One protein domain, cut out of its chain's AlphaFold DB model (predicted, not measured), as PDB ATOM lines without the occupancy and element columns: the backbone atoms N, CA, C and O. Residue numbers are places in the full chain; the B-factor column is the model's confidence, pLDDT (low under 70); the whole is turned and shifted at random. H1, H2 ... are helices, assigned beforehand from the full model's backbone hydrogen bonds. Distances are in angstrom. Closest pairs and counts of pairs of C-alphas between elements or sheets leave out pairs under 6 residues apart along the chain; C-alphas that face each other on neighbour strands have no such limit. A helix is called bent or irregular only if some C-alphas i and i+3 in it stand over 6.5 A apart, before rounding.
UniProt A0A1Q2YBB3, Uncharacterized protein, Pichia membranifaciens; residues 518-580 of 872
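Overview. This is residues 518 to 580 of the 872 residues of an uncharacterized protein of Pichia membranifaciens (UniProt A0A1Q2YBB3). Three helices, H1, H3 and H4, lie side by side in a small loose bundle, their centres making a triangle, and the short helix H2 lies across the end where H1 stops and H3 starts. H3 runs back opposite to H1, and H4 runs the same way as H1, with few close contacts between them. The printed part has 63 residues with four named helices, in the order H1, H2, H3, H4, and no named strand; its class is all helix. The whole is compact, with a radius of gyration of the C-alphas of 11.8 A, and has an elongated outline of 37 by 21 by 17 A.

Along the chain. The longest helix, H1, holds residues 521 to 537 and measures 25.2 A from C-alpha 521 at (357.708, 312.538, 294.643) to C-alpha 537 at (356.347, 299.149, 273.375). H1 is irregular: C-alphas 522 and 525 are 7.7 A apart. H2 is residues 540 to 545, six residues. H3 is residues 548 to 559 and measures 16.1 A. H4 is residues 565 to 576, also 16.1 A long, and ends with C-alpha 576 at (342.776, 290.463, 278.503).

Arrangement. H1 and H3 are close but not clearly touching; their closest C-alphas, those of Leu 531 and Val 553, are 6.5 A apart. Their lines stand at a shallow tilt of 22 degrees, opposite ways. H1 and H4 are also close but not clearly touching, with the closest C-alphas, of Phe 535 and Glu 574, 8.0 A apart. These two run the same way at a shallow tilt of 21 degrees. H3 and H4 are near each other, with 5 pairs of C-alphas within 10 A. H2 and H3 are close but not clearly touching, the closest C-alphas being those of Leu 543 and Ile 549 at 6.9 A, and their lines are about perpendicular at 80 degrees. H1 and H2 are only just apart, with closest C-alphas at 8.4 A, and H2 and H4 are apart. In H2, H3 and H4 every O i to N i+4 pair is within hydrogen-bond range; in H1, 11 of 13 are.

Size, cuts and confidence. The C-alphas farthest apart, those of Glu 522 and Arg 580, are 38.5 A from each other. The printed part has no cut. The links from H1 to H2, H2 to H3 and H3 to H4 are tight. The mean pLDDT of the printed part is 76.5; residues 518 to 521, 540 to 541, 544 to 545 and 578 to 580 are under 70.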
ATOM      1  N   ALA A 518     364.308 304.226 291.441       67.44
ATOM      2  CA  ALA A 518     364.051 305.059 292.610       67.44
ATOM      3  C   ALA A 518     362.838 305.961 292.346       67.44
ATOM      4  O   ALA A 518     362.786 306.609 291.306       67.44
ATOM      5  N   VAL A 519     361.896 306.038 293.291       62.91
ATOM      6  CA  VAL A 519     360.801 307.019 293.244       62.91
ATOM      7  C   VAL A 519     361.071 308.079 294.298       62.91
ATOM      8  O   VAL A 519     361.165 307.778 295.485       62.91
ATOM      9  N   ASN A 520     361.216 309.312 293.829       64.44
ATOM     10  CA  ASN A 520     361.013 310.520 294.618       64.44
ATOM     11  C   ASN A 520     359.683 311.132 294.152       64.44
ATOM     12  O   ASN A 520     359.318 310.916 292.993       64.44
ATOM     13  N   SER A 521     358.992 311.900 294.995       68.25
ATOM     14  CA  SER A 521     357.708 312.538 294.643       68.25
ATOM     15  C   SER A 521     357.788 313.352 293.344       68.25
ATOM     16  O   SER A 521     356.843 313.404 292.572       68.25
ATOM     17  N   GLU A 522     358.954 313.929 293.056       71.00
ATOM     18  CA  GLU A 522     359.223 314.716 291.848       71.00
ATOM     19  C   GLU A 522     359.291 313.888 290.550       71.00
ATOM     20  O   GLU A 522     359.107 314.431 289.467       71.00
ATOM     21  N   ASN A 523     359.559 312.580 290.633       78.12
ATOM     22  CA  ASN A 523     359.769 311.709 289.466       78.12
ATOM     23  C   ASN A 523     358.591 310.760 289.197       78.12
ATOM     24  O   ASN A 523     358.663 309.945 288.277       78.12
ATOM     25  N   GLU A 524     357.528 310.826 290.001       76.12
ATOM     26  CA  GLU A 524     356.404 309.886 289.958       76.12
ATOM     27  C   GLU A 524     355.723 309.832 288.584       76.12
ATOM     28  O   GLU A 524     355.535 308.748 288.031       76.12
ATOM     29  N   GLU A 525     355.441 310.989 287.983       79.00
ATOM     30  CA  GLU A 525     354.791 311.072 286.673       79.00
ATOM     31  C   GLU A 525     355.663 310.477 285.555       79.00
ATOM     32  O   GLU A 525     355.194 309.673 284.746       79.00
ATOM     33  N   MET A 526     356.960 310.800 285.550       80.62
ATOM     34  CA  MET A 526     357.919 310.256 284.584       80.62
ATOM     35  C   MET A 526     358.025 308.730 284.703       80.62
ATOM     36  O   MET A 526     358.010 308.027 283.694       80.62
ATOM     37  N   ILE A 527     358.084 308.210 285.931       79.62
ATOM     38  CA  ILE A 527     358.185 306.769 286.197       79.62
ATOM     39  C   ILE A 527     356.901 306.051 285.777       79.62
ATOM     40  O   ILE A 527     356.971 305.012 285.120       79.62
ATOM     41  N   SER A 528     355.732 306.613 286.085       77.38
ATOM     42  CA  SER A 528     354.441 306.083 285.633       77.38
ATOM     43  C   SER A 528     354.361 306.014 284.101       77.38
ATOM     44  O   SER A 528     353.949 304.998 283.525       77.38
ATOM     45  N   GLN A 529     354.849 307.053 283.417       80.75
ATOM     46  CA  GLN A 529     354.922 307.079 281.959       80.75
ATOM     47  C   GLN A 529     355.911 306.041 281.408       80.75
ATOM     48  O   GLN A 529     355.607 305.390 280.407       80.75
ATOM     49  N   ASP A 530     357.066 305.845 282.044       82.25
ATOM     50  CA  ASP A 530     358.046 304.829 281.648       82.25
ATOM     51  C   ASP A 530     357.491 303.408 281.799       82.25
ATOM     52  O   ASP A 530     357.604 302.605 280.869       82.25
ATOM     53  N   LEU A 531     356.805 303.112 282.905       83.00
ATOM     54  CA  LEU A 531     356.140 301.822 283.128       83.00
ATOM     55  C   LEU A 531     354.998 301.590 282.125       83.00
ATOM     56  O   LEU A 531     354.853 300.496 281.579       83.00
ATOM     57  N   THR A 532     354.239 302.634 281.793       78.19
ATOM     58  CA  THR A 532     353.213 302.579 280.737       78.19
ATOM     59  C   THR A 532     353.830 302.329 279.361       78.19
ATOM     60  O   THR A 532     353.318 301.542 278.559       78.19
ATOM     61  N   ASN A 533     354.944 302.997 279.065       80.31
ATOM     62  CA  ASN A 533     355.668 302.842 277.810       80.31
ATOM     63  C   ASN A 533     356.241 301.432 277.659       80.31
ATOM     64  O   ASN A 533     356.249 300.925 276.541       80.31
ATOM     65  N   ILE A 534     356.706 300.816 278.749       81.50
ATOM     66  CA  ILE A 534     357.168 299.424 278.777       81.50
ATOM     67  C   ILE A 534     356.068 298.511 278.222       81.50
ATOM     68  O   ILE A 534     356.305 297.828 277.231       81.50
ATOM     69  N   PHE A 535     354.838 298.581 278.737       75.31
ATOM     70  CA  PHE A 535     353.750 297.739 278.224       75.31
ATOM     71  C   PHE A 535     353.340 298.053 276.785       75.31
ATOM     72  O   PHE A 535     353.080 297.139 276.012       75.31
ATOM     73  N   LYS A 536     353.312 299.333 276.394       74.00
ATOM     74  CA  LYS A 536     352.911 299.723 275.030       74.00
ATOM     75  C   LYS A 536     353.948 299.380 273.959       74.00
ATOM     76  O   LYS A 536     353.589 299.266 272.790       74.00
ATOM     77  N   LYS A 537     355.233 299.323 274.324       77.19
ATOM     78  CA  LYS A 537     356.347 299.149 273.375       77.19
ATOM     79  C   LYS A 537     356.911 297.738 273.350       77.19
ATOM     80  O   LYS A 537     357.519 297.381 272.345       77.19
ATOM     81  N   ILE A 538     356.782 296.976 274.436       75.62
ATOM     82  CA  ILE A 538     357.228 295.586 274.440       75.62
ATOM     83  C   ILE A 538     356.350 294.799 273.472       75.62
ATOM     84  O   ILE A 538     355.124 294.892 273.502       75.62
ATOM     85  N   GLU A 539     356.999 294.040 272.592       72.94
ATOM     86  CA  GLU A 539     356.305 293.172 271.651       72.94
ATOM     87  C   GLU A 539     355.441 292.162 272.423       72.94
ATOM     88  O   GLU A 539     355.939 291.545 273.371       72.94
ATOM     89  N   PRO A 540     354.174 291.947 272.031       69.38
ATOM     90  CA  PRO A 540     353.292 291.003 272.714       69.38
ATOM     91  C   PRO A 540     353.910 289.615 272.916       69.38
ATOM     92  O   PRO A 540     353.782 289.032 273.990       69.38
ATOM     93  N   ASP A 541     354.664 289.123 271.931       67.19
ATOM     94  CA  ASP A 541     355.350 287.828 271.991       67.19
ATOM     95  C   ASP A 541     356.392 287.752 273.121       67.19
ATOM     96  O   ASP A 541     356.624 286.679 273.681       67.19
ATOM     97  N   ILE A 542     357.006 288.882 273.494       73.88
ATOM     98  CA  ILE A 542     357.926 288.965 274.634       73.88
ATOM     99  C   ILE A 542     357.145 288.876 275.946       73.88
ATOM    100  O   ILE A 542     357.544 288.117 276.824       73.88
ATOM    101  N   LEU A 543     356.020 289.586 276.081       72.75
ATOM    102  CA  LEU A 543     355.175 289.484 277.280       72.75
ATOM    103  C   LEU A 543     354.615 288.066 277.457       72.75
ATOM    104  O   LEU A 543     354.458 287.620 278.593       72.75
ATOM    105  N   ILE A 544     354.351 287.351 276.355       68.69
ATOM    106  CA  ILE A 544     353.921 285.937 276.351       68.69
ATOM    107  C   ILE A 544     355.014 285.020 276.879       68.69
ATOM    108  O   ILE A 544     354.737 284.157 277.708       68.69
ATOM    109  N   LYS A 545     356.254 285.228 276.444       69.94
ATOM    110  CA  LYS A 545     357.391 284.404 276.872       69.94
ATOM    111  C   LYS A 545     357.894 284.739 278.280       69.94
ATOM    112  O   LYS A 545     358.460 283.869 278.937       69.94
ATOM    113  N   TYR A 546     357.696 285.974 278.734       75.50
ATOM    114  CA  TYR A 546     358.260 286.507 279.978       75.50
ATOM    115  C   TYR A 546     357.182 287.198 280.829       75.50
ATOM    116  O   TYR A 546     357.180 288.429 280.976       75.50
ATOM    117  N   PRO A 547     356.232 286.427 281.392       74.19
ATOM    118  CA  PRO A 547     355.112 286.970 282.155       74.19
ATOM    119  C   PRO A 547     355.544 287.714 283.427       74.19
ATOM    120  O   PRO A 547     354.804 288.574 283.907       74.19
ATOM    121  N   GLU A 548     356.734 287.461 283.971       75.25
ATOM    122  CA  GLU A 548     357.241 288.161 285.154       75.25
ATOM    123  C   GLU A 548     357.415 289.673 284.936       75.25
ATOM    124  O   GLU A 548     357.350 290.428 285.904       75.25
ATOM    125  N   ILE A 549     357.546 290.150 283.688       81.00
ATOM    126  CA  ILE A 549     357.573 291.593 283.383       81.00
ATOM    127  C   ILE A 549     356.332 292.276 283.972       81.00
ATOM    128  O   ILE A 549     356.440 293.332 284.600       81.00
ATOM    129  N   TRP A 550     355.163 291.645 283.833       81.12
ATOM    130  CA  TRP A 550     353.933 292.139 284.442       81.12
ATOM    131  C   TRP A 550     354.040 292.229 285.960       81.12
ATOM    132  O   TRP A 550     353.651 293.240 286.539       81.12
ATOM    133  N   GLN A 551     354.571 291.186 286.596       79.81
ATOM    134  CA  GLN A 551     354.688 291.108 288.048       79.81
ATOM    135  C   GLN A 551     355.590 292.229 288.560       79.81
ATOM    136  O   GLN A 551     355.176 292.980 289.437       79.81
ATOM    137  N   PHE A 552     356.768 292.423 287.959       80.75
ATOM    138  CA  PHE A 552     357.702 293.476 288.367       80.75
ATOM    139  C   PHE A 552     357.119 294.879 288.202       80.75
ATOM    140  O   PHE A 552     357.265 295.705 289.105       80.75
ATOM    141  N   VAL A 553     356.433 295.159 287.092       82.69
ATOM    142  CA  VAL A 553     355.817 296.478 286.895       82.69
ATOM    143  C   VAL A 553     354.671 296.700 287.878       82.69
ATOM    144  O   VAL A 553     354.609 297.750 288.515       82.69
ATOM    145  N   VAL A 554     353.786 295.721 288.053       81.56
ATOM    146  CA  VAL A 554     352.623 295.840 288.942       81.56
ATOM    147  C   VAL A 554     353.045 295.915 290.414       81.56
ATOM    148  O   VAL A 554     352.517 296.757 291.141       81.56
ATOM    149  N   ILE A 555     354.051 295.138 290.839       77.38
ATOM    150  CA  ILE A 555     354.698 295.272 292.159       77.38
ATOM    151  C   ILE A 555     355.210 296.694 292.339       77.38
ATOM    152  O   ILE A 555     354.965 297.308 293.376       77.38
ATOM    153  N   LYS A 556     355.901 297.237 291.331       78.88
ATOM    154  CA  LYS A 556     356.486 298.572 291.417       78.88
ATOM    155  C   LYS A 556     355.422 299.661 291.527       78.88
ATOM    156  O   LYS A 556     355.546 300.533 292.386       78.88
ATOM    157  N   LEU A 557     354.376 299.588 290.705       80.50
ATOM    158  CA  LEU A 557     353.240 300.508 290.761       80.50
ATOM    159  C   LEU A 557     352.525 300.417 292.114       80.50
ATOM    160  O   LEU A 557     352.216 301.448 292.702       80.50
ATOM    161  N   ASN A 558     352.308 299.208 292.638       79.44
ATOM    162  CA  ASN A 558     351.659 298.998 293.932       79.44
ATOM    163  C   ASN A 558     352.506 299.532 295.100       79.44
ATOM    164  O   ASN A 558     352.003 300.286 295.930       79.44
ATOM    165  N   TYR A 559     353.802 299.195 295.132       75.50
ATOM    166  CA  TYR A 559     354.755 299.642 296.157       75.50
ATOM    167  C   TYR A 559     354.786 301.173 296.270       75.50
ATOM    168  O   TYR A 559     354.848 301.719 297.369       75.50
ATOM    169  N   HIS A 560     354.685 301.865 295.132       75.75
ATOM    170  CA  HIS A 560     354.674 303.328 295.064       75.75
ATOM    171  C   HIS A 560     353.276 303.950 295.008       75.75
ATOM    172  O   HIS A 560     353.167 305.151 294.806       75.75
ATOM    173  N   LYS A 561     352.207 303.164 295.205       77.12
ATOM    174  CA  LYS A 561     350.801 303.621 295.196       77.12
ATOM    175  C   LYS A 561     350.345 304.305 293.894       77.12
ATOM    176  O   LYS A 561     349.418 305.108 293.906       77.12
ATOM    177  N   MET A 562     350.927 303.927 292.759       80.44
ATOM    178  CA  MET A 562     350.631 304.476 291.425       80.44
ATOM    179  C   MET A 562     349.520 303.716 290.666       80.44
ATOM    180  O   MET A 562     349.265 303.984 289.490       80.44
ATOM    181  N   LEU A 563     348.854 302.740 291.296       82.12
ATOM    182  CA  LEU A 563     347.757 301.969 290.691       82.12
ATOM    183  C   LEU A 563     346.432 302.752 290.713       82.12
ATOM    184  O   LEU A 563     345.530 302.457 291.493       82.12
ATOM    185  N   THR A 564     346.302 303.755 289.845       83.38
ATOM    186  CA  THR A 564     345.032 304.475 289.639       83.38
ATOM    187  C   THR A 564     344.008 303.608 288.898       83.38
ATOM    188  O   THR A 564     344.376 302.693 288.165       83.38
ATOM    189  N   GLU A 565     342.710 303.921 289.004       82.75
ATOM    190  CA  GLU A 565     341.653 303.209 288.256       82.75
ATOM    191  C   GLU A 565     341.905 303.167 286.744       82.75
ATOM    192  O   GLU A 565     341.653 302.159 286.090       82.75
ATOM    193  N   GLN A 566     342.429 304.258 286.184       82.62
ATOM    194  CA  GLN A 566     342.769 304.327 284.766       82.62
ATOM    195  C   GLN A 566     343.936 303.395 284.420       82.62
ATOM    196  O   GLN A 566     343.884 302.701 283.404       82.62
ATOM    197  N   MET A 567     344.966 303.349 285.273       82.38
ATOM    198  CA  MET A 567     346.093 302.431 285.118       82.38
ATOM    199  C   MET A 567     345.626 300.977 285.220       82.38
ATOM    200  O   MET A 567     345.962 300.170 284.362       82.38
ATOM    201  N   ILE A 568     344.791 300.657 286.211       84.25
ATOM    202  CA  ILE A 568     344.204 299.323 286.398       84.25
ATOM    203  C   ILE A 568     343.390 298.914 285.168       84.25
ATOM    204  O   ILE A 568     343.573 297.808 284.671       84.25
ATOM    205  N   ALA A 569     342.542 299.799 284.637       81.31
ATOM    206  CA  ALA A 569     341.758 299.517 283.436       81.31
ATOM    207  C   ALA A 569     342.647 299.261 282.205       81.31
ATOM    208  O   ALA A 569     342.385 298.329 281.447       81.31
ATOM    209  N   MET A 570     343.717 300.041 282.023       83.06
ATOM    210  CA  MET A 570     344.684 299.825 280.942       83.06
ATOM    211  C   MET A 570     345.428 298.492 281.111       83.06
ATOM    212  O   MET A 570     345.499 297.712 280.164       83.06
ATOM    213  N   LEU A 571     345.950 298.211 282.309       81.75
ATOM    214  CA  LEU A 571     346.630 296.951 282.623       81.75
ATOM    215  C   LEU A 571     345.701 295.756 282.399       81.75
ATOM    216  O   LEU A 571     346.119 294.758 281.821       81.75
ATOM    217  N   LEU A 572     344.432 295.877 282.792       79.69
ATOM    218  CA  LEU A 572     343.416 294.854 282.574       79.69
ATOM    219  C   LEU A 572     343.138 294.639 281.083       79.69
ATOM    220  O   LEU A 572     343.090 293.498 280.636       79.69
ATOM    221  N   GLN A 573     342.986 295.708 280.300       79.25
ATOM    222  CA  GLN A 573     342.794 295.594 278.852       79.25
ATOM    223  C   GLN A 573     343.982 294.904 278.176       79.25
ATOM    224  O   GLN A 573     343.782 293.990 277.376       79.25
ATOM    225  N   GLU A 574     345.208 295.303 278.510       78.12
ATOM    226  CA  GLU A 574     346.416 294.669 277.972       78.12
ATOM    227  C   GLU A 574     346.552 293.206 278.439       78.12
ATOM    228  O   GLU A 574     346.951 292.343 277.657       78.12
ATOM    229  N   TYR A 575     346.141 292.883 279.668       77.94
ATOM    230  CA  TYR A 575     346.100 291.504 280.161       77.94
ATOM    231  C   TYR A 575     345.088 290.654 279.374       77.94
ATOM    232  O   TYR A 575     345.417 289.570 278.878       77.94
ATOM    233  N   LEU A 576     343.863 291.160 279.194       75.94
ATOM    234  CA  LEU A 576     342.776 290.463 278.503       75.94
ATOM    235  C   LEU A 576     343.081 290.187 277.026       75.94
ATOM    236  O   LEU A 576     342.657 289.146 276.525       75.94
ATOM    237  N   LYS A 577     343.852 291.036 276.333       74.38
ATOM    238  CA  LYS A 577     344.270 290.776 274.937       74.38
ATOM    239  C   LYS A 577     345.018 289.455 274.758       74.38
ATOM    240  O   LYS A 577     345.022 288.895 273.666       74.38
ATOM    241  N   HIS A 578     345.648 288.964 275.818       67.38
ATOM    242  CA  HIS A 578     346.623 287.887 275.729       67.38
ATOM    243  C   HIS A 578     346.352 286.739 276.725       67.38
ATOM    244  O   HIS A 578     347.027 285.713 276.668       67.38
ATOM    245  N   HIS A 579     345.322 286.847 277.583       63.50
ATOM    246  CA  HIS A 579     344.981 285.854 278.621       63.50
ATOM    247  C   HIS A 579     344.812 284.417 278.096       63.50
ATOM    248  O   HIS A 579     345.252 283.475 278.753       63.50
ATOM    249  N   ARG A 580     344.226 284.241 276.900       55.97
ATOM    250  CA  ARG A 580     344.031 282.915 276.277       55.97
ATOM    251  C   ARG A 580     345.345 282.266 275.842       55.97
ATOM    252  O   ARG A 580     345.431 281.047 275.806       55.97
TER     253      ARG A 580